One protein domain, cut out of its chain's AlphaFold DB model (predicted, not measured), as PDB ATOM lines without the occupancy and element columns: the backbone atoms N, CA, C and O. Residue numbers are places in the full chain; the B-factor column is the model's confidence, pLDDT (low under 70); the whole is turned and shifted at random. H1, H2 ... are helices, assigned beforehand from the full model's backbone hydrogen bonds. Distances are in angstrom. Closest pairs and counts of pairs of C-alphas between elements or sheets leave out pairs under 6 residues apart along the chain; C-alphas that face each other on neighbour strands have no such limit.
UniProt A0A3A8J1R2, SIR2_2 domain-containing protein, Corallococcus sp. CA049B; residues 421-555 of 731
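This is residues 421 to 555 of the 731 residues of the protein "SIR2_2 domain-containing protein" of Corallococcus sp. CA049B (UniProt A0A3A8J1R2). The long helix H1 makes one side of a crossed pack of helices; after H1 the backbone turns through H2 and comes back in H3, which runs opposite to H1 at a small angle, and leads on to H4, which packs across H1. H6 crosses H3 near the middle, H5 runs beside H6 in the opposite sense with few contacts, and H7 packs on H3. The printed part has 135 residues with seven named helices, H1 to H7 in chain order, and no named strand; the class is all helix, with 75 residues in the helices. It is compact, with a radius of gyration of the C-alphas of 15.2 A, and spans 42 by 34 by 32 A.

H1, residues 421 to 440, touches H4, residues 479 to 484, with residues 425 to 433 alone, at a steep tilt of 61 degrees; the closest C-alphas, of Thr 429 and Ser 481, are 5.8 A apart. H3, residues 458 to 469, is close to H1 but not clearly touching it, at a shallow tilt of 8 degrees, opposite ways; the closest C-alphas, of Thr 437 and Cys 466, are 6.4 A apart. H3 is the hub, touching four helices. It touches H2, residues 446 to 454, closest at the C-alphas of Gln 452 and Pro 458, 5.7 A. It only just touches H4, with 3 pairs of C-alphas within 8 A, closest at Leu 469 and Leu 479, 4.9 A. It touches H6, residues 525 to 537, at a steep tilt of 68 degrees, only just short of perpendicular; the closest C-alphas, of Ile 465 and Ala 534, are 6.2 A apart. It touches H7, residues 549 to 555, closest at the C-alphas of Ile 461 and Thr 551, 6.0 A. H5, residues 498 to 505, touches no helix; it is close to H6 but not clearly touching, at a shallow tilt of 9 degrees, opposite ways, with the C-alphas of Ala 502 and Leu 533 closest at 6.9 A. H6 and H7 are apart. Every O i to N i+4 pair is within hydrogen-bond range in H1, H3, H5, H6 and H7, against 3 of 5 in H2 and 1 of 2 in H4.

H1 begins at C-alpha 421, (45.778, 15.800, 16.995), and is 26.2 A long; H6 is 18.2 A and H3 16.2 A. H6 begins at C-alpha 525, (21.685, 29.167, 9.024), and H7 ends at C-alpha 555, (16.094, 43.028, 22.997).

The C-alphas of Gly 456 and Thr 492, the two farthest apart, are 43.0 A apart. The printed part has no cut. The links H4 to H5, H5 to H6 and H6 to H7 are long. The mean pLDDT of the printed part is 71.5, and residues 481 to 515 and 537 to 555 are under 70.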
ATOM      1  N   ASP A 421      47.179  15.524  16.680       88.88
ATOM      2  CA  ASP A 421      45.778  15.800  16.995       88.88
ATOM      3  C   ASP A 421      45.633  17.123  17.761       88.88
ATOM      4  O   ASP A 421      44.850  17.974  17.357       88.88
ATOM      5  N   LEU A 422      46.430  17.324  18.818       89.50
ATOM      6  CA  LEU A 422      46.369  18.504  19.688       89.50
ATOM      7  C   LEU A 422      46.745  19.793  18.943       89.50
ATOM      8  O   LEU A 422      46.090  20.827  19.108       89.50
ATOM      9  N   PHE A 423      47.788  19.730  18.110       93.81
ATOM     10  CA  PHE A 423      48.214  20.861  17.290       93.81
ATOM     11  C   PHE A 423      47.139  21.247  16.266       93.81
ATOM     12  O   PHE A 423      46.710  22.402  16.228       93.81
ATOM     13  N   LEU A 424      46.667  20.284  15.464       93.00
ATOM     14  CA  LEU A 424      45.701  20.552  14.396       93.00
ATOM     15  C   LEU A 424      44.309  20.907  14.920       93.00
ATOM     16  O   LEU A 424      43.646  21.748  14.321       93.00
ATOM     17  N   GLU A 425      43.887  20.345  16.050       89.44
ATOM     18  CA  GLU A 425      42.666  20.748  16.747       89.44
ATOM     19  C   GLU A 425      42.734  22.211  17.204       89.44
ATOM     20  O   GLU A 425      41.807  22.986  16.944       89.44
ATOM     21  N   THR A 426      43.839  22.613  17.845       90.31
ATOM     22  CA  THR A 426      44.018  23.996  18.311       90.31
ATOM     23  C   THR A 426      44.057  24.960  17.129       90.31
ATOM     24  O   THR A 426      43.386  25.995  17.143       90.31
ATOM     25  N   LEU A 427      44.786  24.596  16.071       93.69
ATOM     26  CA  LEU A 427      44.903  25.387  14.851       93.69
ATOM     27  C   LEU A 427      43.555  25.541  14.134       93.69
ATOM     28  O   LEU A 427      43.154  26.664  13.824       93.69
ATOM     29  N   ALA A 428      42.827  24.438  13.924       90.19
ATOM     30  CA  ALA A 428      41.493  24.455  13.330       90.19
ATOM     31  C   ALA A 428      40.528  25.294  14.171       90.19
ATOM     32  O   ALA A 428      39.830  26.152  13.638       90.19
ATOM     33  N   THR A 429      40.559  25.128  15.496       86.06
ATOM     34  CA  THR A 429      39.754  25.923  16.427       86.06
ATOM     35  C   THR A 429      40.012  27.414  16.278       86.06
ATOM     36  O   THR A 429      39.059  28.173  16.106       86.06
ATOM     37  N   ARG A 430      41.276  27.852  16.308       89.81
ATOM     38  CA  ARG A 430      41.611  29.275  16.183       89.81
ATOM     39  C   ARG A 430      41.226  29.838  14.818       89.81
ATOM     40  O   ARG A 430      40.626  30.910  14.775       89.81
ATOM     41  N   CYS A 431      41.473  29.107  13.731       92.50
ATOM     42  CA  CYS A 431      41.061  29.527  12.389       92.50
ATOM     43  C   CYS A 431      39.535  29.639  12.259       92.50
ATOM     44  O   CYS A 431      39.049  30.625  11.720       92.50
ATOM     45  N   ILE A 432      38.764  28.687  12.793       88.38
ATOM     46  CA  ILE A 432      37.296  28.701  12.694       88.38
ATOM     47  C   ILE A 432      36.688  29.777  13.609       88.38
ATOM     48  O   ILE A 432      35.777  30.482  13.181       88.38
ATOM     49  N   CYS A 433      37.216  29.978  14.825       87.06
ATOM     50  CA  CYS A 433      36.823  31.101  15.688       87.06
ATOM     51  C   CYS A 433      37.061  32.445  14.987       87.06
ATOM     52  O   CYS A 433      36.205  33.326  15.026       87.06
ATOM     53  N   ARG A 434      38.212  32.584  14.320       91.06
ATOM     54  CA  ARG A 434      38.596  33.785  13.577       91.06
ATOM     55  C   ARG A 434      37.730  34.003  12.337       91.06
ATOM     56  O   ARG A 434      37.203  35.089  12.150       91.06
ATOM     57  N   LEU A 435      37.500  32.964  11.537       90.19
ATOM     58  CA  LEU A 435      36.575  32.987  10.403       90.19
ATOM     59  C   LEU A 435      35.161  33.392  10.843       90.19
ATOM     60  O   LEU A 435      34.520  34.223  10.199       90.19
ATOM     61  N   ALA A 436      34.689  32.852  11.965       88.50
ATOM     62  CA  ALA A 436      33.423  33.238  12.560       88.50
ATOM     63  C   ALA A 436      33.391  34.739  12.897       88.50
ATOM     64  O   ALA A 436      32.516  35.448  12.398       88.50
ATOM     65  N   THR A 437      34.336  35.251  13.691       89.38
ATOM     66  CA  THR A 437      34.335  36.663  14.121       89.38
ATOM     67  C   THR A 437      34.601  37.650  12.982       89.38
ATOM     68  O   THR A 437      33.925  38.676  12.901       89.38
ATOM     69  N   GLU A 438      35.546  37.351  12.088       91.88
ATOM     70  CA  GLU A 438      36.000  38.259  11.028       91.88
ATOM     71  C   GLU A 438      35.104  38.239   9.782       91.88
ATOM     72  O   GLU A 438      35.063  39.249   9.081       91.88
ATOM     73  N   ARG A 439      34.357  37.154   9.508       90.94
ATOM     74  CA  ARG A 439      33.521  37.012   8.293       90.94
ATOM     75  C   ARG A 439      32.030  36.817   8.562       90.94
ATOM     76  O   ARG A 439      31.207  37.401   7.861       90.94
ATOM     77  N   TRP A 440      31.659  36.002   9.549       90.31
ATOM     78  CA  TRP A 440      30.266  35.557   9.723       90.31
ATOM     79  C   TRP A 440      29.481  36.330  10.790       90.31
ATOM     80  O   TRP A 440      28.266  36.484  10.668       90.31
ATOM     81  N   PHE A 441      30.166  36.898  11.782       90.56
ATOM     82  CA  PHE A 441      29.586  37.742  12.836       90.56
ATOM     83  C   PHE A 441      30.001  39.220  12.751       90.56
ATOM     84  O   PHE A 441      29.617  40.022  13.606       90.56
ATOM     85  N   ASN A 442      30.765  39.595  11.718       92.44
ATOM     86  CA  ASN A 442      31.140  40.983  11.454       92.44
ATOM     87  C   ASN A 442      29.912  41.834  11.027       92.44
ATOM     88  O   ASN A 442      28.808  41.323  10.851       92.44
ATOM     89  N   ARG A 443      30.089  43.151  10.848       92.50
ATOM     90  CA  ARG A 443      28.982  44.064  10.472       92.50
ATOM     91  C   ARG A 443      28.532  43.978   9.011       92.50
ATOM     92  O   ARG A 443      27.460  44.472   8.682       92.50
ATOM     93  N   GLU A 444      29.347  43.374   8.162       94.00
ATOM     94  CA  GLU A 444      29.129  43.215   6.723       94.00
ATOM     95  C   GLU A 444      28.556  41.826   6.394       94.00
ATOM     96  O   GLU A 444      28.302  41.505   5.235       94.00
ATOM     97  N   SER A 445      28.340  40.982   7.410       94.00
ATOM     98  CA  SER A 445      27.970  39.591   7.205       94.00
ATOM     99  C   SER A 445      26.503  39.438   6.778       94.00
ATOM    100  O   SER A 445      25.639  40.251   7.149       94.00
ATOM    101  N   PRO A 446      26.172  38.346   6.061       93.44
ATOM    102  CA  PRO A 446      24.785  37.997   5.762       93.44
ATOM    103  C   PRO A 446      23.930  37.843   7.028       93.44
ATOM    104  O   PRO A 446      22.773  38.262   7.038       93.44
ATOM    105  N   LEU A 447      24.501  37.318   8.122       93.25
ATOM    106  CA  LEU A 447      23.814  37.224   9.412       93.25
ATOM    107  C   LEU A 447      23.534  38.606  10.021       93.25
ATOM    108  O   LEU A 447      22.424  38.824  10.501       93.25
ATOM    109  N   HIS A 448      24.499  39.532  10.025       94.31
ATOM    110  CA  HIS A 448      24.276  40.874  10.573       94.31
ATOM    111  C   HIS A 448      23.201  41.612   9.773       94.31
ATOM    112  O   HIS A 448      22.289  42.181  10.366       94.31
ATOM    113  N   SER A 449      23.255  41.531   8.441       93.94
ATOM    114  CA  SER A 449      22.234  42.094   7.545       93.94
ATOM    115  C   SER A 449      20.842  41.512   7.820       93.94
ATOM    116  O   SER A 449      19.874  42.259   7.964       93.94
ATOM    117  N   TYR A 450      20.740  40.186   7.973       93.12
ATOM    118  CA  TYR A 450      19.494  39.503   8.329       93.12
ATOM    119  C   TYR A 450      18.959  39.952   9.698       93.12
ATOM    120  O   TYR A 450      17.793  40.324   9.834       93.12
ATOM    121  N   LEU A 451      19.821  39.961  10.719       92.31
ATOM    122  CA  LEU A 451      19.441  40.356  12.072       92.31
ATOM    123  C   LEU A 451      19.138  41.852  12.192       92.31
ATOM    124  O   LEU A 451      18.354  42.209  13.058       92.31
ATOM    125  N   GLN A 452      19.691  42.722  11.345       93.94
ATOM    126  CA  GLN A 452      19.383  44.157  11.348       93.94
ATOM    127  C   GLN A 452      17.942  44.449  10.901       93.94
ATOM    128  O   GLN A 452      17.343  45.410  11.374       93.94
ATOM    129  N   GLY A 453      17.367  43.609  10.034       89.88
ATOM    130  CA  GLY A 453      15.944  43.681   9.689       89.88
ATOM    131  C   GLY A 453      15.016  43.165  10.798       89.88
ATOM    132  O   GLY A 453      13.869  43.592  10.879       89.88
ATOM    133  N   ALA A 454      15.505  42.266  11.659       90.06
ATOM    134  CA  ALA A 454      14.726  41.650  12.739       90.06
ATOM    135  C   ALA A 454      14.914  42.321  14.115       90.06
ATOM    136  O   ALA A 454      14.054  42.203  14.984       90.06
ATOM    137  N   LEU A 455      16.049  42.990  14.336       86.56
ATOM    138  CA  LEU A 455      16.491  43.559  15.607       86.56
ATOM    139  C   LEU A 455      17.065  44.956  15.349       86.56
ATOM    140  O   LEU A 455      17.994  45.106  14.561       86.56
ATOM    141  N   GLY A 456      16.602  45.973  16.080       85.31
ATOM    142  CA  GLY A 456      17.064  47.357  15.881       85.31
ATOM    143  C   GLY A 456      18.563  47.599  16.140       85.31
ATOM    144  O   GLY A 456      19.103  48.614  15.710       85.31
ATOM    145  N   ASN A 457      19.255  46.686  16.833       89.00
ATOM    146  CA  ASN A 457      20.704  46.755  17.051       89.00
ATOM    147  C   ASN A 457      21.328  45.349  17.227       89.00
ATOM    148  O   ASN A 457      21.581  44.918  18.357       89.00
ATOM    149  N   PRO A 458      21.613  44.619  16.132       90.94
ATOM    150  CA  PRO A 458      22.207  43.285  16.212       90.94
ATOM    151  C   PRO A 458      23.674  43.326  16.661       90.94
ATOM    152  O   PRO A 458      24.164  42.359  17.243       90.94
ATOM    153  N   ARG A 459      24.374  44.452  16.449       89.94
ATOM    154  CA  ARG A 459      25.804  44.617  16.750       89.94
ATOM    155  C   ARG A 459      26.136  44.280  18.202       89.94
ATOM    156  O   ARG A 459      27.117  43.586  18.445       89.94
ATOM    157  N   THR A 460      25.339  44.756  19.160       87.44
ATOM    158  CA  THR A 460      25.578  44.497  20.591       87.44
ATOM    159  C   THR A 460      25.399  43.017  20.939       87.44
ATOM    160  O   THR A 460      26.174  42.475  21.719       87.44
ATOM    161  N   ILE A 461      24.415  42.347  20.331       85.94
ATOM    162  CA  ILE A 461      24.145  40.919  20.549       85.94
ATOM    163  C   ILE A 461      25.263  40.068  19.936       85.94
ATOM    164  O   ILE A 461      25.806  39.199  20.613       85.94
ATOM    165  N   LEU A 462      25.658  40.348  18.689       88.81
ATOM    166  CA  LEU A 462      26.723  39.601  18.017       88.81
ATOM    167  C   LEU A 462      28.092  39.820  18.669       88.81
ATOM    168  O   LEU A 462      28.823  38.850  18.841       88.81
ATOM    169  N   ALA A 463      28.421  41.043  19.098       87.88
ATOM    170  CA  ALA A 463      29.658  41.311  19.833       87.88
ATOM    171  C   ALA A 463      29.710  40.545  21.166       87.88
ATOM    172  O   ALA A 463      30.721  39.923  21.478       87.88
ATOM    173  N   GLU A 464      28.608  40.524  21.921       85.06
ATOM    174  CA  GLU A 464      28.513  39.781  23.182       85.06
ATOM    175  C   GLU A 464      28.638  38.262  22.973       85.06
ATOM    176  O   GLU A 464      29.321  37.575  23.734       85.06
ATOM    177  N   ILE A 465      28.018  37.729  21.917       84.19
ATOM    178  CA  ILE A 465      28.131  36.315  21.537       84.19
ATOM    179  C   ILE A 465      29.556  35.986  21.096       84.19
ATOM    180  O   ILE A 465      30.090  34.963  21.516       84.19
ATOM    181  N   CYS A 466      30.205  36.864  20.327       85.00
ATOM    182  CA  CYS A 466      31.592  36.666  19.922       85.00
ATOM    183  C   CYS A 466      32.546  36.680  21.112       85.00
ATOM    184  O   CYS A 466      33.391  35.796  21.224       85.00
ATOM    185  N   ASN A 467      32.366  37.617  22.041       83.50
ATOM    186  CA  ASN A 467      33.135  37.653  23.279       83.50
ATOM    187  C   ASN A 467      32.908  36.380  24.112       83.50
ATOM    188  O   ASN A 467      33.859  35.805  24.629       83.50
ATOM    189  N   THR A 468      31.671  35.888  24.189       80.56
ATOM    190  CA  THR A 468      31.336  34.679  24.962       80.56
ATOM    191  C   THR A 468      31.897  33.397  24.339       80.56
ATOM    192  O   THR A 468      32.406  32.538  25.054       80.56
ATOM    193  N   LEU A 469      31.751  33.224  23.022       78.62
ATOM    194  CA  LEU A 469      32.072  31.965  22.346       78.62
ATOM    195  C   LEU A 469      33.493  31.897  21.801       78.62
ATOM    196  O   LEU A 469      34.067  30.813  21.820       78.62
ATOM    197  N   PHE A 470      34.020  33.010  21.283       79.38
ATOM    198  CA  PHE A 470      35.242  33.052  20.475       79.38
ATOM    199  C   PHE A 470      36.382  33.847  21.114       79.38
ATOM    200  O   PHE A 470      37.529  33.643  20.717       79.38
ATOM    201  N   SER A 471      36.116  34.733  22.086       75.75
ATOM    202  CA  SER A 471      37.216  35.353  22.832       75.75
ATOM    203  C   SER A 471      37.799  34.349  23.823       75.75
ATOM    204  O   SER A 471      37.088  33.741  24.623       75.75
ATOM    205  N   GLY A 472      39.105  34.146  23.714       70.88
ATOM    206  CA  GLY A 472      39.862  33.219  24.532       70.88
ATOM    207  C   GLY A 472      41.332  33.235  24.130       70.88
ATOM    208  O   GLY A 472      41.664  33.410  22.958       70.88
ATOM    209  N   SER A 473      42.205  33.085  25.117       78.31
ATOM    210  CA  SER A 473      43.647  32.901  24.946       78.31
ATOM    211  C   SER A 473      43.981  31.407  24.959       78.31
ATOM    212  O   SER A 473      43.112  30.562  25.170       78.31
ATOM    213  N   ILE A 474      45.258  31.051  24.798       74.06
ATOM    214  CA  ILE A 474      45.727  29.695  25.125       74.06
ATOM    215  C   ILE A 474      45.379  29.311  26.583       74.06
ATOM    216  O   ILE A 474      44.989  28.180  26.842       74.06
ATOM    217  N   SER A 475      45.473  30.252  27.531       73.19
ATOM    218  CA  SER A 475      45.232  30.005  28.964       73.19
ATOM    219  C   SER A 475      43.759  29.997  29.392       73.19
ATOM    220  O   SER A 475      43.435  29.420  30.427       73.19
ATOM    221  N   ASN A 476      42.869  30.629  28.627       75.75
ATOM    222  CA  ASN A 476      41.423  30.563  28.821       75.75
ATOM    223  C   ASN A 476      40.765  30.379  27.448       75.75
ATOM    224  O   ASN A 476      40.522  31.371  26.757       75.75
ATOM    225  N   PRO A 477      40.543  29.132  27.018       70.75
ATOM    226  CA  PRO A 477      40.173  28.835  25.648       70.75
ATOM    227  C   PRO A 477      38.724  29.245  25.348       70.75
ATOM    228  O   PRO A 477      37.876  29.222  26.243       70.75
ATOM    229  N   PRO A 478      38.410  29.599  24.088       72.00
ATOM    230  CA  PRO A 478      37.053  29.976  23.702       72.00
ATOM    231  C   PRO A 478      36.070  28.833  23.986       72.00
ATOM    232  O   PRO A 478      36.387  27.682  23.701       72.00
ATOM    233  N   LEU A 479      34.847  29.103  24.461       72.00
ATOM    234  CA  LEU A 479      33.843  28.041  24.691       72.00
ATOM    235  C   LEU A 479      33.573  27.200  23.427       72.00
ATOM    236  O   LEU A 479      33.249  26.015  23.512       72.00
ATOM    237  N   PHE A 480      33.764  27.796  22.250       71.06
ATOM    238  CA  PHE A 480      33.715  27.122  20.956       71.06
ATOM    239  C   PHE A 480      34.797  26.035  20.771       71.06
ATOM    240  O   PHE A 480      34.552  25.055  20.065       71.06
ATOM    241  N   SER A 481      35.961  26.129  21.432       66.44
ATOM    242  CA  SER A 481      36.972  25.058  21.408       66.44
ATOM    243  C   SER A 481      36.419  23.769  21.994       66.44
ATOM    244  O   SER A 481      36.630  22.703  21.430       66.44
ATOM    245  N   SER A 482      35.665  23.860  23.092       67.69
ATOM    246  CA  SER A 482      35.018  22.710  23.728       67.69
ATOM    247  C   SER A 482      33.989  22.051  22.808       67.69
ATOM    248  O   SER A 482      33.836  20.835  22.848       67.69
ATOM    249  N   TRP A 483      33.338  22.816  21.925       66.19
ATOM    250  CA  TRP A 483      32.466  22.263  20.884       66.19
ATOM    251  C   TRP A 483      33.273  21.540  19.790       66.19
ATOM    252  O   TRP A 483      32.981  20.381  19.500       66.19
ATOM    253  N   LEU A 484      34.331  22.129  19.221       63.69
ATOM    254  CA  LEU A 484      35.168  21.411  18.240       63.69
ATOM    255  C   LEU A 484      35.883  20.178  18.830       63.69
ATOM    256  O   LEU A 484      36.083  19.184  18.125       63.69
ATOM    257  N   ARG A 485      36.216  20.225  20.126       62.16
ATOM    258  CA  ARG A 485      36.791  19.130  20.926       62.16
ATOM    259  C   ARG A 485      35.836  17.991  21.227       62.16
ATOM    260  O   ARG A 485      36.315  16.908  21.566       62.16
ATOM    261  N   LEU A 486      34.523  18.194  21.104       51.12
ATOM    262  CA  LEU A 486      33.568  17.095  21.157       51.12
ATOM    263  C   LEU A 486      33.780  16.228  19.908       51.12
ATOM    264  O   LEU A 486      33.161  16.401  18.852       51.12
ATOM    265  N   ARG A 487      34.719  15.282  20.068       49.78
ATOM    266  CA  ARG A 487      34.869  14.054  19.285       49.78
ATOM    267  C   ARG A 487      33.487  13.440  19.080       49.78
ATOM    268  O   ARG A 487      32.596  13.688  19.885       49.78
ATOM    269  N   LEU A 488      33.339  12.608  18.042       45.62
ATOM    270  CA  LEU A 488      32.185  11.710  17.884       45.62
ATOM    271  C   LEU A 488      31.845  11.126  19.264       45.62
ATOM    272  O   LEU A 488      32.642  10.320  19.757       45.62
ATOM    273  N   PRO A 489      30.774  11.601  19.931       38.44
ATOM    274  CA  PRO A 489      30.642  11.390  21.361       38.44
ATOM    275  C   PRO A 489      30.517   9.899  21.588       38.44
ATOM    276  O   PRO A 489      29.721   9.235  20.905       38.44
ATOM    277  N   THR A 490      31.312   9.369  22.522       43.22
ATOM    278  CA  THR A 490      31.156   7.967  22.903       43.22
ATOM    279  C   THR A 490      29.702   7.773  23.318       43.22
ATOM    280  O   THR A 490      29.065   8.698  23.825       43.22
ATOM    281  N   ARG A 491      29.114   6.608  23.028       41.59
ATOM    282  CA  ARG A 491      27.648   6.430  23.082       41.59
ATOM    283  C   ARG A 491      27.033   6.801  24.448       41.59
ATOM    284  O   ARG A 491      25.867   7.154  24.515       41.59
ATOM    285  N   THR A 492      27.848   6.765  25.499       44.06
ATOM    286  CA  THR A 492      27.584   7.168  26.889       44.06
ATOM    287  C   THR A 492      27.567   8.681  27.161       44.06
ATOM    288  O   THR A 492      26.952   9.109  28.131       44.06
ATOM    289  N   GLU A 493      28.219   9.509  26.343       43.19
ATOM    290  CA  GLU A 493      28.274  10.978  26.495       43.19
ATOM    291  C   GLU A 493      27.126  11.699  25.764       43.19
ATOM    292  O   GLU A 493      26.927  12.902  25.936       43.19
ATOM    293  N   GLN A 494      26.351  10.974  24.950       46.69
ATOM    294  CA  GLN A 494      25.287  11.533  24.106       46.69
ATOM    295  C   GLN A 494      24.049  12.001  24.893       46.69
ATOM    296  O   GLN A 494      23.275  12.807  24.381       46.69
ATOM    297  N   GLU A 495      23.850  11.521  26.125       42.97
ATOM    298  CA  GLU A 495      22.555  11.612  26.819       42.97
ATOM    299  C   GLU A 495      22.451  12.726  27.880       42.97
ATOM    300  O   GLU A 495      21.349  13.028  28.336       42.97
ATOM    301  N   SER A 496      23.561  13.353  28.295       43.25
ATOM    302  CA  SER A 496      23.602  14.139  29.547       43.25
ATOM    303  C   SER A 496      23.776  15.658  29.406       43.25
ATOM    304  O   SER A 496      23.613  16.370  30.399       43.25
ATOM    305  N   SER A 497      24.074  16.188  28.213       46.75
ATOM    306  CA  SER A 497      24.329  17.625  28.032       46.75
ATOM    307  C   SER A 497      23.572  18.230  26.841       46.75
ATOM    308  O   SER A 497      23.770  17.779  25.709       46.75
ATOM    309  N   PRO A 498      22.795  19.320  27.036       46.12
ATOM    310  CA  PRO A 498      22.225  20.110  25.938       46.12
ATOM    311  C   PRO A 498      23.280  20.588  24.932       46.12
ATOM    312  O   PRO A 498      22.977  20.791  23.759       46.12
ATOM    313  N   TRP A 499      24.531  20.724  25.378       49.91
ATOM    314  CA  TRP A 499      25.664  21.063  24.529       49.91
ATOM    315  C   TRP A 499      26.093  19.927  23.606       49.91
ATOM    316  O   TRP A 499      26.390  20.188  22.448       49.91
ATOM    317  N   ALA A 500      26.078  18.671  24.060       50.84
ATOM    318  CA  ALA A 500      26.385  17.535  23.189       50.84
ATOM    319  C   ALA A 500      25.346  17.427  22.057       50.84
ATOM    320  O   ALA A 500      25.714  17.326  20.889       50.84
ATOM    321  N   LEU A 501      24.059  17.584  22.392       47.38
ATOM    322  CA  LEU A 501      22.935  17.662  21.443       47.38
ATOM    323  C   LEU A 501      23.039  18.849  20.468       47.38
ATOM    324  O   LEU A 501      22.689  18.733  19.296       47.38
ATOM    325  N   ALA A 502      23.556  19.986  20.925       51.03
ATOM    326  CA  ALA A 502      23.820  21.151  20.090       51.03
ATOM    327  C   ALA A 502      24.962  20.922  19.081       51.03
ATOM    328  O   ALA A 502      24.829  21.238  17.897       51.03
ATOM    329  N   CYS A 503      26.065  20.325  19.538       51.25
ATOM    330  CA  CYS A 503      27.203  19.948  18.695       51.25
ATOM    331  C   CYS A 503      26.807  18.880  17.663       51.25
ATOM    332  O   CYS A 503      27.300  18.881  16.537       51.25
ATOM    333  N   PHE A 504      25.891  17.996  18.057       50.53
ATOM    334  CA  PHE A 504      25.283  16.955  17.240       50.53
ATOM    335  C   PHE A 504      24.366  17.521  16.148       50.53
ATOM    336  O   PHE A 504      24.523  17.165  14.988       50.53
ATOM    337  N   ALA A 505      23.472  18.462  16.471       47.81
ATOM    338  CA  ALA A 505      22.571  19.081  15.493       47.81
ATOM    339  C   ALA A 505      23.320  19.788  14.343       47.81
ATOM    340  O   ALA A 505      22.895  19.728  13.189       47.81
ATOM    341  N   LEU A 506      24.478  20.389  14.636       51.06
ATOM    342  CA  LEU A 506      25.378  20.972  13.629       51.06
ATOM    343  C   LEU A 506      26.114  19.930  12.788       51.06
ATOM    344  O   LEU A 506      26.604  20.253  11.706       51.06
ATOM    345  N   ARG A 507      26.168  18.685  13.268       52.56
ATOM    346  CA  ARG A 507      26.736  17.551  12.550       52.56
ATOM    347  C   ARG A 507      25.693  16.631  11.884       52.56
ATOM    348  O   ARG A 507      26.050  15.554  11.430       52.56
ATOM    349  N   SER A 508      24.432  17.053  11.740       48.44
ATOM    350  CA  SER A 508      23.251  16.262  11.302       48.44
ATOM    351  C   SER A 508      22.643  15.339  12.367       48.44
ATOM    352  O   SER A 508      23.302  14.887  13.296       48.44
ATOM    353  N   SER A 509      21.356  15.031  12.193       41.84
ATOM    354  CA  SER A 509      20.480  14.359  13.164       41.84
ATOM    355  C   SER A 509      20.773  12.871  13.427       41.84
ATOM    356  O   SER A 509      20.025  12.226  14.160       41.84
ATOM    357  N   ASN A 510      21.836  12.293  12.854       41.38
ATOM    358  CA  ASN A 510      22.076  10.847  12.877       41.38
ATOM    359  C   ASN A 510      23.454  10.484  13.491       41.38
ATOM    360  O   ASN A 510      24.485  10.752  12.862       41.38
ATOM    361  N   PRO A 511      23.520   9.828  14.676       39.00
ATOM    362  CA  PRO A 511      24.748   9.738  15.482       39.00
ATOM    363  C   PRO A 511      25.938   9.045  14.822       39.00
ATOM    364  O   PRO A 511      27.085   9.356  15.130       39.00
ATOM    365  N   GLY A 512      25.677   8.068  13.951       45.53
ATOM    366  CA  GLY A 512      26.723   7.229  13.364       45.53
ATOM    367  C   GLY A 512      27.427   7.832  12.147       45.53
ATOM    368  O   GLY A 512      28.374   7.229  11.652       45.53
ATOM    369  N   ARG A 513      26.942   8.965  11.617       52.06
ATOM    370  CA  ARG A 513      27.396   9.561  10.342       52.06
ATOM    371  C   ARG A 513      27.327  11.088  10.369       52.06
ATOM    372  O   ARG A 513      26.868  11.725   9.424       52.06
ATOM    373  N   ALA A 514      27.731  11.663  11.492       60.41
ATOM    374  CA  ALA A 514      27.522  13.070  11.766       60.41
ATOM    375  C   ALA A 514      28.621  13.947  11.106       60.41
ATOM    376  O   ALA A 514      29.700  14.135  11.676       60.41
ATOM    377  N   GLY A 515      28.366  14.435   9.884       68.81
ATOM    378  CA  GLY A 515      29.297  15.221   9.059       68.81
ATOM    379  C   GLY A 515      29.416  16.693   9.467       68.81
ATOM    380  O   GLY A 515      28.502  17.258  10.047       68.81
ATOM    381  N   TYR A 516      30.531  17.348   9.157       80.88
ATOM    382  CA  TYR A 516      30.733  18.772   9.414       80.88
ATOM    383  C   TYR A 516      30.020  19.651   8.371       80.88
ATOM    384  O   TYR A 516      30.326  19.598   7.174       80.88
ATOM    385  N   ARG A 517      29.103  20.507   8.845       82.12
ATOM    386  CA  ARG A 517      28.459  21.557   8.046       82.12
ATOM    387  C   ARG A 517      29.220  22.887   8.226       82.12
ATOM    388  O   ARG A 517      29.099  23.487   9.294       82.12
ATOM    389  N   PRO A 518      30.004  23.346   7.231       85.31
ATOM    390  CA  PRO A 518      30.776  24.579   7.332       85.31
ATOM    391  C   PRO A 518      29.872  25.814   7.278       85.31
ATOM    392  O   PRO A 518      28.784  25.795   6.691       85.31
ATOM    393  N   PHE A 519      30.351  26.925   7.831       85.50
ATOM    394  CA  PHE A 519      29.705  28.229   7.706       85.50
ATOM    395  C   PHE A 519      29.587  28.673   6.242       85.50
ATOM    396  O   PHE A 519      28.594  29.306   5.880       85.50
ATOM    397  N   LEU A 520      30.562  28.301   5.402       85.81
ATOM    398  CA  LEU A 520      30.561  28.576   3.964       85.81
ATOM    399  C   LEU A 520      29.328  28.008   3.230       85.81
ATOM    400  O   LEU A 520      28.778  28.698   2.374       85.81
ATOM    401  N   ASP A 521      28.863  26.807   3.596       84.75
ATOM    402  CA  ASP A 521      27.720  26.141   2.945       84.75
ATOM    403  C   ASP A 521      26.370  26.775   3.349       84.75
ATOM    404  O   ASP A 521      25.384  26.660   2.623       84.75
ATOM    405  N   SER A 522      26.282  27.460   4.501       86.38
ATOM    406  CA  SER A 522      25.074  28.216   4.859       86.38
ATOM    407  C   SER A 522      25.365  29.455   5.725       86.38
ATOM    408  O   SER A 522      25.298  29.388   6.961       86.38
ATOM    409  N   PRO A 523      25.603  30.623   5.093       87.50
ATOM    410  CA  PRO A 523      26.164  31.819   5.734       87.50
ATOM    411  C   PRO A 523      25.199  32.569   6.667       87.50
ATOM    412  O   PRO A 523      25.567  33.578   7.267       87.50
ATOM    413  N   ILE A 524      23.953  32.097   6.781       88.62
ATOM    414  CA  ILE A 524      22.954  32.595   7.738       88.62
ATOM    415  C   ILE A 524      22.524  31.468   8.683       88.62
ATOM    416  O   ILE A 524      22.544  31.680   9.894       88.62
ATOM    417  N   LYS A 525      22.183  30.268   8.175       87.00
ATOM    418  CA  LYS A 525      21.685  29.167   9.024       87.00
ATOM    419  C   LYS A 525      22.736  28.721  10.053       87.00
ATOM    420  O   LYS A 525      22.388  28.631  11.229       87.00
ATOM    421  N   GLN A 526      24.005  28.516   9.664       84.44
ATOM    422  CA  GLN A 526      25.032  28.081  10.627       84.44
ATOM    423  C   GLN A 526      25.372  29.174  11.655       84.44
ATOM    424  O   GLN A 526      25.270  28.893  12.853       84.44
ATOM    425  N   PRO A 527      25.672  30.436  11.272       87.31
ATOM    426  CA  PRO A 527      25.908  31.497  12.251       87.31
ATOM    427  C   PRO A 527      24.710  31.732  13.187       87.31
ATOM    428  O   PRO A 527      24.896  31.915  14.389       87.31
ATOM    429  N   MET A 528      23.476  31.662  12.670       87.31
ATOM    430  CA  MET A 528      22.263  31.777  13.486       87.31
ATOM    431  C   MET A 528      22.131  30.634  14.495       87.31
ATOM    432  O   MET A 528      21.782  30.872  15.649       87.31
ATOM    433  N   PHE A 529      22.424  29.396  14.095       83.38
ATOM    434  CA  PHE A 529      22.380  28.272  15.023       83.38
ATOM    435  C   PHE A 529      23.370  28.481  16.177       83.38
ATOM    436  O   PHE A 529      22.998  28.342  17.338       83.38
ATOM    437  N   VAL A 530      24.588  28.941  15.880       81.81
ATOM    438  CA  VAL A 530      25.598  29.288  16.895       81.81
ATOM    439  C   VAL A 530      25.137  30.425  17.823       81.81
ATOM    440  O   VAL A 530      25.375  30.351  19.029       81.81
ATOM    441  N   VAL A 531      24.407  31.427  17.316       83.31
ATOM    442  CA  VAL A 531      23.740  32.454  18.149       83.31
ATOM    443  C   VAL A 531      22.730  31.822  19.104       83.31
ATOM    444  O   VAL A 531      22.762  32.095  20.302       83.31
ATOM    445  N   LEU A 532      21.854  30.951  18.602       82.12
ATOM    446  CA  LEU A 532      20.842  30.274  19.418       82.12
ATOM    447  C   LEU A 532      21.483  29.383  20.491       82.12
ATOM    448  O   LEU A 532      21.009  29.371  21.630       82.12
ATOM    449  N   LEU A 533      22.598  28.716  20.174       74.56
ATOM    450  CA  LEU A 533      23.400  27.991  21.159       74.56
ATOM    451  C   LEU A 533      23.983  28.917  22.224       74.56
ATOM    452  O   LEU A 533      23.825  28.632  23.405       74.56
ATOM    453  N   ALA A 534      24.601  30.038  21.839       76.81
ATOM    454  CA  ALA A 534      25.160  31.017  22.777       76.81
ATOM    455  C   ALA A 534      24.107  31.619  23.724       76.81
ATOM    456  O   ALA A 534      24.419  32.012  24.848       76.81
ATOM    457  N   LEU A 535      22.854  31.698  23.279       77.69
ATOM    458  CA  LEU A 535      21.733  32.154  24.096       77.69
ATOM    459  C   LEU A 535      21.215  31.038  25.015       77.69
ATOM    460  O   LEU A 535      20.954  31.291  26.190       77.69
ATOM    461  N   ALA A 536      21.128  29.796  24.530       73.25
ATOM    462  CA  ALA A 536      20.796  28.636  25.359       73.25
ATOM    463  C   ALA A 536      21.860  28.376  26.447       73.25
ATOM    464  O   ALA A 536      21.509  28.058  27.581       73.25
ATOM    465  N   ALA A 537      23.135  28.590  26.111       67.62
ATOM    466  CA  ALA A 537      24.310  28.505  26.974       67.62
ATOM    467  C   ALA A 537      24.212  29.354  28.242       67.62
ATOM    468  O   ALA A 537      24.573  28.906  29.325       67.62
ATOM    469  N   LYS A 538      23.726  30.594  28.092       68.00
ATOM    470  CA  LYS A 538      23.602  31.581  29.173       68.00
ATOM    471  C   LYS A 538      22.352  31.382  30.033       68.00
ATOM    472  O   LYS A 538      21.987  32.270  30.807       68.00
ATOM    473  N   ARG A 539      21.675  30.234  29.922       59.09
ATOM    474  CA  ARG A 539      20.697  29.834  30.930       59.09
ATOM    475  C   ARG A 539      21.410  29.367  32.193       59.09
ATOM    476  O   ARG A 539      22.150  28.392  32.188       59.09
ATOM    477  N   ASP A 540      21.100  30.059  33.280       52.53
ATOM    478  CA  ASP A 540      21.266  29.589  34.653       52.53
ATOM    479  C   ASP A 540      20.686  28.156  34.786       52.53
ATOM    480  O   ASP A 540      19.687  27.863  34.116       52.53
ATOM    481  N   PRO A 541      21.232  27.254  35.631       48.41
ATOM    482  CA  PRO A 541      20.606  25.958  35.939       48.41
ATOM    483  C   PRO A 541      19.112  26.040  36.326       48.41
ATOM    484  O   PRO A 541      18.367  25.089  36.100       48.41
ATOM    485  N   ASN A 542      18.632  27.191  36.813       43.62
ATOM    486  CA  ASN A 542      17.212  27.480  37.052       43.62
ATOM    487  C   ASN A 542      16.380  27.745  35.769       43.62
ATOM    488  O   ASN A 542      15.182  28.013  35.838       43.62
ATOM    489  N   GLY A 543      16.984  27.695  34.577       41.75
ATOM    490  CA  GLY A 543      16.346  27.908  33.271       41.75
ATOM    491  C   GLY A 543      16.173  29.374  32.847       41.75
ATOM    492  O   GLY A 543      15.667  29.637  31.748       41.75
ATOM    493  N   VAL A 544      16.599  30.327  33.679       39.22
ATOM    494  CA  VAL A 544      16.530  31.769  33.397       39.22
ATOM    495  C   VAL A 544      17.704  32.175  32.510       39.22
ATOM    496  O   VAL A 544      18.856  31.898  32.826       39.22
ATOM    497  N   LEU A 545      17.409  32.833  31.391       41.53
ATOM    498  CA  LEU A 545      18.411  33.296  30.432       41.53
ATOM    499  C   LEU A 545      19.035  34.592  30.972       41.53
ATOM    500  O   LEU A 545      18.418  35.654  30.891       41.53
ATOM    501  N   GLN A 546      20.230  34.507  31.567       47.00
ATOM    502  CA  GLN A 546      20.945  35.681  32.072       47.00
ATOM    503  C   GLN A 546      21.636  36.400  30.909       47.00
ATOM    504  O   GLN A 546      22.824  36.237  30.632       47.00
ATOM    505  N   LEU A 547      20.850  37.208  30.202       47.28
ATOM    506  CA  LEU A 547      21.374  38.217  29.294       47.28
ATOM    507  C   LEU A 547      22.035  39.337  30.112       47.28
ATOM    508  O   LEU A 547      21.416  39.821  31.065       47.28
ATOM    509  N   PRO A 548      23.238  39.810  29.733       51.53
ATOM    510  CA  PRO A 548      23.780  41.056  30.264       51.53
ATOM    511  C   PRO A 548      22.760  42.185  30.113       51.53
ATOM    512  O   PRO A 548      22.011  42.219  29.131       51.53
ATOM    513  N   SER A 549      22.740  43.135  31.052       54.09
ATOM    514  CA  SER A 549      21.722  44.196  31.083       54.09
ATOM    515  C   SER A 549      21.611  44.951  29.755       54.09
ATOM    516  O   SER A 549      20.501  45.230  29.316       54.09
ATOM    517  N   ALA A 550      22.733  45.198  29.070       44.81
ATOM    518  CA  ALA A 550      22.779  45.822  27.747       44.81
ATOM    519  C   ALA A 550      22.119  44.976  26.638       44.81
ATOM    520  O   ALA A 550      21.444  45.522  25.768       44.81
ATOM    521  N   THR A 551      22.278  43.651  26.663       48.25
ATOM    522  CA  THR A 551      21.668  42.729  25.691       48.25
ATOM    523  C   THR A 551      20.170  42.565  25.954       48.25
ATOM    524  O   THR A 551      19.380  42.550  25.014       48.25
ATOM    525  N   ALA A 552      19.768  42.524  27.229       51.00
ATOM    526  CA  ALA A 552      18.364  42.559  27.636       51.00
ATOM    527  C   ALA A 552      17.691  43.892  27.253       51.00
ATOM    528  O   ALA A 552      16.595  43.885  26.703       51.00
ATOM    529  N   LEU A 553      18.366  45.031  27.459       47.09
ATOM    530  CA  LEU A 553      17.915  46.356  27.011       47.09
ATOM    531  C   LEU A 553      17.779  46.437  25.487       47.09
ATOM    532  O   LEU A 553      16.775  46.953  25.008       47.09
ATOM    533  N   ALA A 554      18.738  45.904  24.726       46.88
ATOM    534  CA  ALA A 554      18.672  45.887  23.264       46.88
ATOM    535  C   ALA A 554      17.497  45.041  22.742       46.88
ATOM    536  O   ALA A 554      16.799  45.469  21.826       46.88
ATOM    537  N   LEU A 555      17.238  43.876  23.347       44.78
ATOM    538  CA  LEU A 555      16.094  43.028  22.997       44.78
ATOM    539  C   LEU A 555      14.758  43.660  23.414       44.78
ATOM    540  O   LEU A 555      13.839  43.701  22.605       44.78
TER     541      LEU A 555